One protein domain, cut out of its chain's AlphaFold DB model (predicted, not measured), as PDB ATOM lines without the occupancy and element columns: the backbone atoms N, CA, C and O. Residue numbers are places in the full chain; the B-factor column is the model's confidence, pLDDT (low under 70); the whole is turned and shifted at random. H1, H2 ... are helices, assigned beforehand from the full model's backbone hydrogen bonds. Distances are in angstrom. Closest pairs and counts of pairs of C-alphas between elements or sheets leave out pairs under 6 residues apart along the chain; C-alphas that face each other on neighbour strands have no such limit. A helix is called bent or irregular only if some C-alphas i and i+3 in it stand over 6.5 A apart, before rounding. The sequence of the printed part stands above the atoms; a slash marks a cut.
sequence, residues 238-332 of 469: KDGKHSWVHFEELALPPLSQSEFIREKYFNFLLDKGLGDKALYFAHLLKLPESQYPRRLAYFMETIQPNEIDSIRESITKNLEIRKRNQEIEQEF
ATOM      1  N   LYS A 238     168.292 209.311 284.072       91.88
ATOM      2  CA  LYS A 238     168.539 210.672 283.572       91.88
ATOM      3  C   LYS A 238     168.556 210.751 282.046       91.88
ATOM      4  O   LYS A 238     168.058 211.731 281.499       91.88
ATOM      5  N   ASP A 239     169.055 209.713 281.387       91.38
ATOM      6  CA  ASP A 239     169.098 209.585 279.930       91.38
ATOM      7  C   ASP A 239     167.751 209.131 279.326       91.38
ATOM      8  O   ASP A 239     167.648 208.955 278.113       91.38
ATOM      9  N   GLY A 240     166.720 208.902 280.149       85.88
ATOM     10  CA  GLY A 240     165.393 208.463 279.707       85.88
ATOM     11  C   GLY A 240     165.310 206.994 279.281       85.88
ATOM     12  O   GLY A 240     164.280 206.574 278.758       85.88
ATOM     13  N   LYS A 241     166.362 206.197 279.509       81.00
ATOM     14  CA  LYS A 241     166.359 204.748 279.249       81.00
ATOM     15  C   LYS A 241     165.506 203.998 280.266       81.00
ATOM     16  O   LYS A 241     164.864 203.017 279.915       81.00
ATOM     17  N   HIS A 242     165.512 204.454 281.519       82.25
ATOM     18  CA  HIS A 242     164.669 203.919 282.587       82.25
ATOM     19  C   HIS A 242     163.584 204.931 282.962       82.25
ATOM     20  O   HIS A 242     163.854 206.129 283.081       82.25
ATOM     21  N   SER A 243     162.364 204.448 283.210       84.06
ATOM     22  CA  SER A 243     161.342 205.252 283.882       84.06
ATOM     23  C   SER A 243     161.758 205.524 285.336       84.06
ATOM     24  O   SER A 243     162.598 204.818 285.897       84.06
ATOM     25  N   TRP A 244     161.166 206.545 285.967       85.25
ATOM     26  CA  TRP A 244     161.403 206.811 287.393       85.25
ATOM     27  C   TRP A 244     161.052 205.599 288.263       85.25
ATOM     28  O   TRP A 244     161.835 205.238 289.132       85.25
ATOM     29  N   VAL A 245     159.912 204.955 287.986       80.69
ATOM     30  CA  VAL A 245     159.421 203.791 288.742       80.69
ATOM     31  C   VAL A 245     160.422 202.640 288.672       80.69
ATOM     32  O   VAL A 245     160.832 202.121 289.705       80.69
ATOM     33  N   HIS A 246     160.904 202.320 287.470       80.44
ATOM     34  CA  HIS A 246     161.883 201.252 287.285       80.44
ATOM     35  C   HIS A 246     163.216 201.561 287.985       80.44
ATOM     36  O   HIS A 246     163.809 200.708 288.640       80.44
ATOM     37  N   PHE A 247     163.695 202.804 287.890       88.56
ATOM     38  CA  PHE A 247     164.905 203.211 288.601       88.56
ATOM     39  C   PHE A 247     164.741 203.146 290.125       88.56
ATOM     40  O   PHE A 247     165.648 202.686 290.816       88.56
ATOM     41  N   GLU A 248     163.605 203.601 290.648       87.44
ATOM     42  CA  GLU A 248     163.293 203.569 292.075       87.44
ATOM     43  C   GLU A 248     163.328 202.142 292.634       87.44
ATOM     44  O   GLU A 248     163.935 201.916 293.682       87.44
ATOM     45  N   GLU A 249     162.756 201.174 291.915       83.56
ATOM     46  CA  GLU A 249     162.785 199.753 292.278       83.56
ATOM     47  C   GLU A 249     164.203 199.188 292.311       83.56
ATOM     48  O   GLU A 249     164.566 198.493 293.257       83.56
ATOM     49  N   LEU A 250     165.041 199.539 291.334       85.44
ATOM     50  CA  LEU A 250     166.448 199.130 291.310       85.44
ATOM     51  C   LEU A 250     167.282 199.822 292.398       85.44
ATOM     52  O   LEU A 250     168.273 199.264 292.878       85.44
ATOM     53  N   ALA A 251     166.910 201.043 292.784       90.25
ATOM     54  CA  ALA A 251     167.629 201.826 293.779       90.25
ATOM     55  C   ALA A 251     167.310 201.408 295.217       90.25
ATOM     56  O   ALA A 251     168.168 201.506 296.093       90.25
ATOM     57  N   LEU A 252     166.094 200.931 295.476       87.50
ATOM     58  CA  LEU A 252     165.624 200.603 296.818       87.50
ATOM     59  C   LEU A 252     166.449 199.523 297.543       87.50
ATOM     60  O   LEU A 252     166.852 199.776 298.682       87.50
ATOM     61  N   PRO A 253     166.740 198.350 296.943       86.12
ATOM     62  CA  PRO A 253     167.489 197.288 297.609       86.12
ATOM     63  C   PRO A 253     168.876 197.716 298.123       86.12
ATOM     64  O   PRO A 253     169.135 197.543 299.314       86.12
ATOM     65  N   PRO A 254     169.774 198.323 297.316       87.56
ATOM     66  CA  PRO A 254     171.091 198.709 297.821       87.56
ATOM     67  C   PRO A 254     171.024 199.821 298.882       87.56
ATOM     68  O   PRO A 254     171.872 199.866 299.776       87.56
ATOM     69  N   LEU A 255     170.012 200.696 298.831       91.12
ATOM     70  CA  LEU A 255     169.814 201.758 299.826       91.12
ATOM     71  C   LEU A 255     169.242 201.243 301.158       91.12
ATOM     72  O   LEU A 255     169.551 201.801 302.217       91.12
ATOM     73  N   SER A 256     168.412 200.199 301.127       86.50
ATOM     74  CA  SER A 256     167.848 199.589 302.337       86.50
ATOM     75  C   SER A 256     168.860 198.692 303.050       86.50
ATOM     76  O   SER A 256     168.935 198.715 304.278       86.50
ATOM     77  N   GLN A 257     169.685 197.966 302.294       84.81
ATOM     78  CA  GLN A 257     170.633 196.984 302.829       84.81
ATOM     79  C   GLN A 257     171.926 197.598 303.382       84.81
ATOM     80  O   GLN A 257     172.565 196.996 304.242       84.81
ATOM     81  N   SER A 258     172.340 198.779 302.906       88.44
ATOM     82  CA  SER A 258     173.610 199.391 303.308       88.44
ATOM     83  C   SER A 258     173.464 200.869 303.650       88.44
ATOM     84  O   SER A 258     173.242 201.716 302.784       88.44
ATOM     85  N   GLU A 259     173.681 201.195 304.926       90.94
ATOM     86  CA  GLU A 259     173.764 202.581 305.394       90.94
ATOM     87  C   GLU A 259     174.883 203.357 304.691       90.94
ATOM     88  O   GLU A 259     174.690 204.509 304.310       90.94
ATOM     89  N   PHE A 260     176.015 202.699 304.431       91.44
ATOM     90  CA  PHE A 260     177.142 203.309 303.736       91.44
ATOM     91  C   PHE A 260     176.789 203.722 302.298       91.44
ATOM     92  O   PHE A 260     177.051 204.855 301.894       91.44
ATOM     93  N   ILE A 261     176.164 202.823 301.522       93.12
ATOM     94  CA  ILE A 261     175.707 203.133 300.154       93.12
ATOM     95  C   ILE A 261     174.677 204.256 300.198       93.12
ATOM     96  O   ILE A 261     174.753 205.190 299.399       93.12
ATOM     97  N   ARG A 262     173.743 204.183 301.149       93.69
ATOM     98  CA  ARG A 262     172.691 205.176 301.327       93.69
ATOM     99  C   ARG A 262     173.242 206.569 301.595       93.69
ATOM    100  O   ARG A 262     172.879 207.500 300.882       93.69
ATOM    101  N   GLU A 263     174.146 206.712 302.557       94.19
ATOM    102  CA  GLU A 263     174.804 207.987 302.842       94.19
ATOM    103  C   GLU A 263     175.562 208.509 301.614       94.19
ATOM    104  O   GLU A 263     175.372 209.657 301.203       94.19
ATOM    105  N   LYS A 264     176.377 207.659 300.977       94.50
ATOM    106  CA  LYS A 264     177.163 208.036 299.795       94.50
ATOM    107  C   LYS A 264     176.271 208.480 298.633       94.50
ATOM    108  O   LYS A 264     176.594 209.442 297.935       94.50
ATOM    109  N   TYR A 265     175.143 207.809 298.423       96.12
ATOM    110  CA  TYR A 265     174.201 208.142 297.361       96.12
ATOM    111  C   TYR A 265     173.380 209.400 297.668       96.12
ATOM    112  O   TYR A 265     173.182 210.225 296.780       96.12
ATOM    113  N   PHE A 266     172.963 209.614 298.918       96.69
ATOM    114  CA  PHE A 266     172.285 210.853 299.313       96.69
ATOM    115  C   PHE A 266     173.204 212.061 299.134       96.69
ATOM    116  O   PHE A 266     172.788 213.072 298.574       96.69
ATOM    117  N   ASN A 267     174.475 211.929 299.517       95.12
ATOM    118  CA  ASN A 267     175.484 212.956 299.273       95.12
ATOM    119  C   ASN A 267     175.651 213.235 297.772       95.12
ATOM    120  O   ASN A 267     175.644 214.395 297.371       95.12
ATOM    121  N   PHE A 268     175.701 212.188 296.940       95.88
ATOM    122  CA  PHE A 268     175.722 212.332 295.483       95.88
ATOM    123  C   PHE A 268     174.495 213.089 294.949       95.88
ATOM    124  O   PHE A 268     174.648 213.989 294.127       95.88
ATOM    125  N   LEU A 269     173.283 212.770 295.417       96.50
ATOM    126  CA  LEU A 269     172.065 213.478 295.006       96.50
ATOM    127  C   LEU A 269     172.113 214.958 295.395       96.50
ATOM    128  O   LEU A 269     171.811 215.813 294.563       96.50
ATOM    129  N   LEU A 270     172.551 215.270 296.616       95.31
ATOM    130  CA  LEU A 270     172.724 216.646 297.086       95.31
ATOM    131  C   LEU A 270     173.760 217.407 296.243       95.31
ATOM    132  O   LEU A 270     173.499 218.537 295.842       95.31
ATOM    133  N   ASP A 271     174.886 216.776 295.895       94.69
ATOM    134  CA  ASP A 271     175.912 217.361 295.014       94.69
ATOM    135  C   ASP A 271     175.386 217.646 293.598       94.69
ATOM    136  O   ASP A 271     175.892 218.524 292.899       94.69
ATOM    137  N   LYS A 272     174.355 216.914 293.160       94.31
ATOM    138  CA  LYS A 272     173.651 217.141 291.890       94.31
ATOM    139  C   LYS A 272     172.456 218.089 292.010       94.31
ATOM    140  O   LYS A 272     171.756 218.280 291.019       94.31
ATOM    141  N   GLY A 273     172.211 218.674 293.185       91.31
ATOM    142  CA  GLY A 273     171.061 219.546 293.437       91.31
ATOM    143  C   GLY A 273     169.716 218.808 293.476       91.31
ATOM    144  O   GLY A 273     168.675 219.429 293.314       91.31
ATOM    145  N   LEU A 274     169.725 217.487 293.678       93.56
ATOM    146  CA  LEU A 274     168.546 216.610 293.717       93.56
ATOM    147  C   LEU A 274     168.168 216.252 295.163       93.56
ATOM    148  O   LEU A 274     167.936 215.085 295.495       93.56
ATOM    149  N   GLY A 275     168.163 217.245 296.053       92.25
ATOM    150  CA  GLY A 275     167.861 217.029 297.471       92.25
ATOM    151  C   GLY A 275     166.412 216.598 297.732       92.25
ATOM    152  O   GLY A 275     166.163 215.822 298.652       92.25
ATOM    153  N   ASP A 276     165.478 216.986 296.859       91.81
ATOM    154  CA  ASP A 276     164.097 216.486 296.848       91.81
ATOM    155  C   ASP A 276     164.048 214.954 296.698       91.81
ATOM    156  O   ASP A 276     163.301 214.276 297.403       91.81
ATOM    157  N   LYS A 277     164.892 214.383 295.827       93.50
ATOM    158  CA  LYS A 277     164.992 212.930 295.628       93.50
ATOM    159  C   LYS A 277     165.670 212.232 296.798       93.50
ATOM    160  O   LYS A 277     165.278 211.118 297.136       93.50
ATOM    161  N   ALA A 278     166.649 212.872 297.437       94.94
ATOM    162  CA  ALA A 278     167.259 212.332 298.650       94.94
ATOM    163  C   ALA A 278     166.224 212.225 299.787       94.94
ATOM    164  O   ALA A 278     166.119 211.173 300.418       94.94
ATOM    165  N   LEU A 279     165.402 213.263 299.983       92.69
ATOM    166  CA  LEU A 279     164.288 213.240 300.939       92.69
ATOM    167  C   LEU A 279     163.221 212.207 300.567       92.69
ATOM    168  O   LEU A 279     162.742 211.486 301.440       92.69
ATOM    169  N   TYR A 280     162.890 212.090 299.280       92.38
ATOM    170  CA  TYR A 280     161.965 211.069 298.793       92.38
ATOM    171  C   TYR A 280     162.421 209.656 299.183       92.38
ATOM    172  O   TYR A 280     161.655 208.910 299.793       92.38
ATOM    173  N   PHE A 281     163.681 209.297 298.912       93.31
ATOM    174  CA  PHE A 281     164.215 207.992 299.309       93.31
ATOM    175  C   PHE A 281     164.291 207.826 300.831       93.31
ATOM    176  O   PHE A 281     164.014 206.738 301.328       93.31
ATOM    177  N   ALA A 282     164.620 208.879 301.587       93.12
ATOM    178  CA  ALA A 282     164.612 208.821 303.049       93.12
ATOM    179  C   ALA A 282     163.213 208.496 303.604       93.12
ATOM    180  O   ALA A 282     163.086 207.668 304.509       93.12
ATOM    181  N   HIS A 283     162.165 209.087 303.020       89.94
ATOM    182  CA  HIS A 283     160.778 208.802 303.380       89.94
ATOM    183  C   HIS A 283     160.355 207.387 302.967       89.94
ATOM    184  O   HIS A 283     159.743 206.668 303.756       89.94
ATOM    185  N   LEU A 284     160.727 206.953 301.759       89.25
ATOM    186  CA  LEU A 284     160.412 205.617 301.248       89.25
ATOM    187  C   LEU A 284     161.056 204.506 302.096       89.25
ATOM    188  O   LEU A 284     160.441 203.472 302.347       89.25
ATOM    189  N   LEU A 285     162.261 204.759 302.614       89.75
ATOM    190  CA  LEU A 285     162.967 203.892 303.562       89.75
ATOM    191  C   LEU A 285     162.474 204.035 305.012       89.75
ATOM    192  O   LEU A 285     162.988 203.350 305.894       89.75
ATOM    193  N   LYS A 286     161.492 204.910 305.267       90.44
ATOM    194  CA  LYS A 286     160.924 205.205 306.592       90.44
ATOM    195  C   LYS A 286     161.982 205.605 307.624       90.44
ATOM    196  O   LYS A 286     161.883 205.247 308.798       90.44
ATOM    197  N   LEU A 287     163.000 206.346 307.191       90.88
ATOM    198  CA  LEU A 287     164.035 206.830 308.093       90.88
ATOM    199  C   LEU A 287     163.479 207.964 308.967       90.88
ATOM    200  O   LEU A 287     162.910 208.918 308.425       90.88
ATOM    201  N   PRO A 288     163.649 207.907 310.298       90.50
ATOM    202  CA  PRO A 288     163.376 209.055 311.150       90.50
ATOM    203  C   PRO A 288     164.399 210.165 310.872       90.50
ATOM    204  O   PRO A 288     165.555 209.880 310.559       90.50
ATOM    205  N   GLU A 289     164.005 211.432 311.039       88.19
ATOM    206  CA  GLU A 289     164.883 212.590 310.776       88.19
ATOM    207  C   GLU A 289     166.176 212.555 311.612       88.19
ATOM    208  O   GLU A 289     167.228 212.999 311.160       88.19
ATOM    209  N   SER A 290     166.143 211.932 312.797       88.81
ATOM    210  CA  SER A 290     167.324 211.713 313.643       88.81
ATOM    211  C   SER A 290     168.372 210.772 313.038       88.81
ATOM    212  O   SER A 290     169.517 210.779 313.480       88.81
ATOM    213  N   GLN A 291     167.996 209.962 312.045       88.88
ATOM    214  CA  GLN A 291     168.880 209.047 311.314       88.88
ATOM    215  C   GLN A 291     169.275 209.594 309.938       88.88
ATOM    216  O   GLN A 291     169.868 208.875 309.129       88.88
ATOM    217  N   TYR A 292     168.938 210.846 309.622       91.44
ATOM    218  CA  TYR A 292     169.334 211.425 308.348       91.44
ATOM    219  C   TYR A 292     170.846 211.636 308.306       91.44
ATOM    220  O   TYR A 292     171.426 212.149 309.268       91.44
ATOM    221  N   PRO A 293     171.506 211.292 307.183       91.06
ATOM    222  CA  PRO A 293     172.904 211.635 306.998       91.06
ATOM    223  C   PRO A 293     173.119 213.131 307.202       91.06
ATOM    224  O   PRO A 293     172.296 213.947 306.782       91.06
ATOM    225  N   ARG A 294     174.250 213.509 307.801       91.12
ATOM    226  CA  ARG A 294     174.521 214.887 308.242       91.12
ATOM    227  C   ARG A 294     174.257 215.944 307.164       91.12
ATOM    228  O   ARG A 294     173.733 217.011 307.467       91.12
ATOM    229  N   ARG A 295     174.612 215.661 305.905       93.38
ATOM    230  CA  ARG A 295     174.382 216.590 304.784       93.38
ATOM    231  C   ARG A 295     172.904 216.724 304.417       93.38
ATOM    232  O   ARG A 295     172.496 217.812 304.029       93.38
ATOM    233  N   LEU A 296     172.113 215.660 304.558       93.19
ATOM    234  CA  LEU A 296     170.667 215.703 304.341       93.19
ATOM    235  C   LEU A 296     169.962 216.467 305.468       93.19
ATOM    236  O   LEU A 296     169.108 217.299 305.185       93.19
ATOM    237  N   ALA A 297     170.366 216.249 306.722       91.94
ATOM    238  CA  ALA A 297     169.866 217.026 307.857       91.94
ATOM    239  C   ALA A 297     170.166 218.526 307.679       91.94
ATOM    240  O   ALA A 297     169.268 219.358 307.761       91.94
ATOM    241  N   TYR A 298     171.403 218.870 307.305       91.75
ATOM    242  CA  TYR A 298     171.782 220.253 307.006       91.75
ATOM    243  C   TYR A 298     170.993 220.852 305.830       91.75
ATOM    244  O   TYR A 298     170.597 222.015 305.863       91.75
ATOM    245  N   PHE A 299     170.732 220.065 304.784       91.50
ATOM    246  CA  PHE A 299     169.883 220.484 303.667       91.50
ATOM    247  C   PHE A 299     168.460 220.839 304.129       91.50
ATOM    248  O   PHE A 299     167.911 221.844 303.690       91.50
ATOM    249  N   MET A 300     167.891 220.078 305.067       89.38
ATOM    250  CA  MET A 300     166.584 220.400 305.648       89.38
ATOM    251  C   MET A 300     166.600 221.652 306.521       89.38
ATOM    252  O   MET A 300     165.634 222.400 306.514       89.38
ATOM    253  N   GLU A 301     167.677 221.901 307.260       87.44
ATOM    254  CA  GLU A 301     167.796 223.110 308.085       87.44
ATOM    255  C   GLU A 301     167.983 224.385 307.250       87.44
ATOM    256  O   GLU A 301     167.662 225.481 307.707       87.44
ATOM    257  N   THR A 302     168.533 224.257 306.040       87.75
ATOM    258  CA  THR A 302     168.895 225.399 305.184       87.75
ATOM    259  C   THR A 302     167.840 225.769 304.151       87.75
ATOM    260  O   THR A 302     167.818 226.916 303.699       87.75
ATOM    261  N   ILE A 303     166.969 224.834 303.773       87.38
ATOM    262  CA  ILE A 303     165.856 225.118 302.871       87.38
ATOM    263  C   ILE A 303     164.784 225.970 303.567       87.38
ATOM    264  O   ILE A 303     164.537 225.861 304.767       87.38
ATOM    265  N   GLN A 304     164.115 226.826 302.787       85.31
ATOM    266  CA  GLN A 304     162.990 227.621 303.274       85.31
ATOM    267  C   GLN A 304     161.810 226.718 303.679       85.31
ATOM    268  O   GLN A 304     161.449 225.833 302.904       85.31
ATOM    269  N   PRO A 305     161.130 226.965 304.815       82.19
ATOM    270  CA  PRO A 305     160.031 226.113 305.286       82.19
ATOM    271  C   PRO A 305     158.971 225.799 304.214       82.19
ATOM    272  O   PRO A 305     158.604 224.643 304.028       82.19
ATOM    273  N   ASN A 306     158.582 226.803 303.421       84.56
ATOM    274  CA  ASN A 306     157.592 226.654 302.348       84.56
ATOM    275  C   ASN A 306     158.032 225.672 301.241       84.56
ATOM    276  O   ASN A 306     157.199 225.004 300.632       84.56
ATOM    277  N   GLU A 307     159.333 225.590 300.956       84.06
ATOM    278  CA  GLU A 307     159.885 224.653 299.973       84.06
ATOM    279  C   GLU A 307     159.916 223.224 300.531       84.06
ATOM    280  O   GLU A 307     159.608 222.283 299.799       84.06
ATOM    281  N   ILE A 308     160.213 223.045 301.826       83.50
ATOM    282  CA  ILE A 308     160.148 221.729 302.491       83.50
ATOM    283  C   ILE A 308     158.726 221.189 302.454       83.50
ATOM    284  O   ILE A 308     158.526 220.021 302.120       83.50
ATOM    285  N   ASP A 309     157.745 222.029 302.778       84.56
ATOM    286  CA  ASP A 309     156.340 221.634 302.776       84.56
ATOM    287  C   ASP A 309     155.887 221.241 301.365       84.56
ATOM    288  O   ASP A 309     155.287 220.182 301.189       84.56
ATOM    289  N   SER A 310     156.293 221.993 300.336       87.50
ATOM    290  CA  SER A 310     156.033 221.632 298.936       87.50
ATOM    291  C   SER A 310     156.682 220.300 298.531       87.50
ATOM    292  O   SER A 310     156.050 219.471 297.868       87.50
ATOM    293  N   ILE A 311     157.927 220.047 298.956       86.00
ATOM    294  CA  ILE A 311     158.607 218.767 298.720       86.00
ATOM    295  C   ILE A 311     157.854 217.634 299.423       86.00
ATOM    296  O   ILE A 311     157.591 216.603 298.804       86.00
ATOM    297  N   ARG A 312     157.466 217.816 300.690       85.69
ATOM    298  CA  ARG A 312     156.706 216.826 301.469       85.69
ATOM    299  C   ARG A 312     155.348 216.531 300.837       85.69
ATOM    300  O   ARG A 312     154.998 215.362 300.709       85.69
ATOM    301  N   GLU A 313     154.619 217.544 300.378       86.81
ATOM    302  CA  GLU A 313     153.369 217.367 299.630       86.81
ATOM    303  C   GLU A 313     153.591 216.570 298.340       86.81
ATOM    304  O   GLU A 313     152.850 215.626 298.056       86.81
ATOM    305  N   SER A 314     154.642 216.889 297.575       87.31
ATOM    306  CA  SER A 314     154.978 216.140 296.363       87.31
ATOM    307  C   SER A 314     155.346 214.687 296.662       87.31
ATOM    308  O   SER A 314     154.980 213.806 295.883       87.31
ATOM    309  N   ILE A 315     156.078 214.423 297.748       86.75
ATOM    310  CA  ILE A 315     156.427 213.068 298.187       86.75
ATOM    311  C   ILE A 315     155.147 212.308 298.548       86.75
ATOM    312  O   ILE A 315     154.923 211.231 298.001       86.75
ATOM    313  N   THR A 316     154.281 212.884 299.386       86.56
ATOM    314  CA  THR A 316     153.000 212.278 299.787       86.56
ATOM    315  C   THR A 316     152.145 211.943 298.572       86.56
ATOM    316  O   THR A 316     151.707 210.807 298.432       86.56
ATOM    317  N   LYS A 317     151.993 212.878 297.627       85.31
ATOM    318  CA  LYS A 317     151.237 212.644 296.392       85.31
ATOM    319  C   LYS A 317     151.825 211.506 295.555       85.31
ATOM    320  O   LYS A 317     151.080 210.678 295.039       85.31
ATOM    321  N   ASN A 318     153.149 211.442 295.410       81.94
ATOM    322  CA  ASN A 318     153.799 210.353 294.677       81.94
ATOM    323  C   ASN A 318     153.599 209.000 295.372       81.94
ATOM    324  O   ASN A 318     153.378 207.999 294.697       81.94
ATOM    325  N   LEU A 319     153.624 208.969 296.705       82.12
ATOM    326  CA  LEU A 319     153.364 207.760 297.487       82.12
ATOM    327  C   LEU A 319     151.898 207.333 297.427       82.12
ATOM    328  O   LEU A 319     151.629 206.141 297.352       82.12
ATOM    329  N   GLU A 320     150.957 208.275 297.410       83.44
ATOM    330  CA  GLU A 320     149.537 207.995 297.180       83.44
ATOM    331  C   GLU A 320     149.301 207.437 295.779       83.44
ATOM    332  O   GLU A 320     148.573 206.461 295.634       83.44
ATOM    333  N   ILE A 321     149.948 208.001 294.753       79.06
ATOM    334  CA  ILE A 321     149.912 207.453 293.392       79.06
ATOM    335  C   ILE A 321     150.510 206.050 293.381       79.06
ATOM    336  O   ILE A 321     149.909 205.155 292.805       79.06
ATOM    337  N   ARG A 322     151.653 205.828 294.039       74.88
ATOM    338  CA  ARG A 322     152.270 204.500 294.145       74.88
ATOM    339  C   ARG A 322     151.337 203.513 294.837       74.88
ATOM    340  O   ARG A 322     151.138 202.421 294.326       74.88
ATOM    341  N   LYS A 323     150.740 203.898 295.964       81.00
ATOM    342  CA  LYS A 323     149.794 203.065 296.707       81.00
ATOM    343  C   LYS A 323     148.555 202.767 295.872       81.00
ATOM    344  O   LYS A 323     148.134 201.626 295.819       81.00
ATOM    345  N   ARG A 324     148.020 203.764 295.167       79.00
ATOM    346  CA  ARG A 324     146.897 203.592 294.250       79.00
ATOM    347  C   ARG A 324     147.263 202.701 293.071       79.00
ATOM    348  O   ARG A 324     146.442 201.900 292.671       79.00
ATOM    349  N   ASN A 325     148.466 202.821 292.518       70.75
ATOM    350  CA  ASN A 325     148.942 201.932 291.463       70.75
ATOM    351  C   ASN A 325     149.088 200.505 291.988       70.75
ATOM    352  O   ASN A 325     148.680 199.597 291.292       70.75
ATOM    353  N   GLN A 326     149.570 200.313 293.218       70.38
ATOM    354  CA  GLN A 326     149.601 199.001 293.870       70.38
ATOM    355  C   GLN A 326     148.195 198.459 294.153       70.38
ATOM    356  O   GLN A 326     147.955 197.278 293.973       70.38
ATOM    357  N   GLU A 327     147.258 199.306 294.584       74.00
ATOM    358  CA  GLU A 327     145.847 198.947 294.772       74.00
ATOM    359  C   GLU A 327     145.194 198.603 293.422       74.00
ATOM    360  O   GLU A 327     144.471 197.623 293.341       74.00
ATOM    361  N   ILE A 328     145.513 199.337 292.352       68.69
ATOM    362  CA  ILE A 328     145.085 199.044 290.978       68.69
ATOM    363  C   ILE A 328     145.731 197.752 290.480       68.69
ATOM    364  O   ILE A 328     145.042 196.955 289.880       68.69
ATOM    365  N   GLU A 329     147.018 197.511 290.722       62.19
ATOM    366  CA  GLU A 329     147.706 196.251 290.402       62.19
ATOM    367  C   GLU A 329     147.129 195.070 291.193       62.19
ATOM    368  O   GLU A 329     147.172 193.948 290.711       62.19
ATOM    369  N   GLN A 330     146.579 195.316 292.386       61.34
ATOM    370  CA  GLN A 330     145.843 194.330 293.184       61.34
ATOM    371  C   GLN A 330     144.377 194.177 292.738       61.34
ATOM    372  O   GLN A 330     143.793 193.119 292.953       61.34
ATOM    373  N   GLU A 331     143.773 195.212 292.143       58.38
ATOM    374  CA  GLU A 331     142.450 195.175 291.491       58.38
ATOM    375  C   GLU A 331     142.512 194.591 290.075       58.38
ATOM    376  O   GLU A 331     141.532 194.013 289.604       58.38
ATOM    377  N   PHE A 332     143.654 194.726 289.395       48.91
ATOM    378  CA  PHE A 332     144.035 193.876 288.286       48.91
ATOM    379  C   PHE A 332     144.242 192.502 288.887       48.91
ATOM    380  O   PHE A 332     145.325 192.120 289.320       48.91
TER     381      PHE A 332
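This is residues 238 to 332 of the 469 residues of the protein "Hypothetical protein" of Meloidogyne enterolobii (UniProt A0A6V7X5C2). H3 sits in the middle of a small helical body, with H2 and H4 packed on it and H1 making a corner with H2; long H5 passes H3 on the side away from H2 and sticks out with residues 323 to 331. The 95 printed residues, with five named helices, H1 to H5 in order, and no named strand, are of the class all helix; the whole is compact, radius of gyration of the C-alphas 14.0 A, spanning 43 by 29 by 28 A.

H1, residues 244 to 257, 20.5 A, begins at C-alpha 244 (161.403, 206.811, 287.393) and is only just irregular: C-alphas 250 and 253 are 6.6 A apart. H2 is residues 259 to 271, H3 275 to 284 and H4 294 to 302. H5, residues 305 to 331, 38.2 A, ends at C-alpha 331 (142.450, 195.175, 291.491).

H1 and H2 touch only at the corner, closest C-alphas Leu 255 and Arg 262, 4.7 A. H2, with residues 266 to 270 alone, touches H3 in a helical hairpin, closest C-alphas Phe 266 and Ala 278, 5.3 A, at a shallow tilt of 29 degrees, opposite ways. H4 touches H3, closest C-alphas Gly 275 and Phe 299, 7.4 A. H5 is close to H3 but not clearly touching, closest C-alphas Tyr 280 and Ile 315, 5.9 A. Every O i to N i+4 pair is within hydrogen-bond range in H2, H3, H4 and H5; in H1, 8 of 10.

The printed part has no cut and no long link. Residues 328 to 332 are under pLDDT 70.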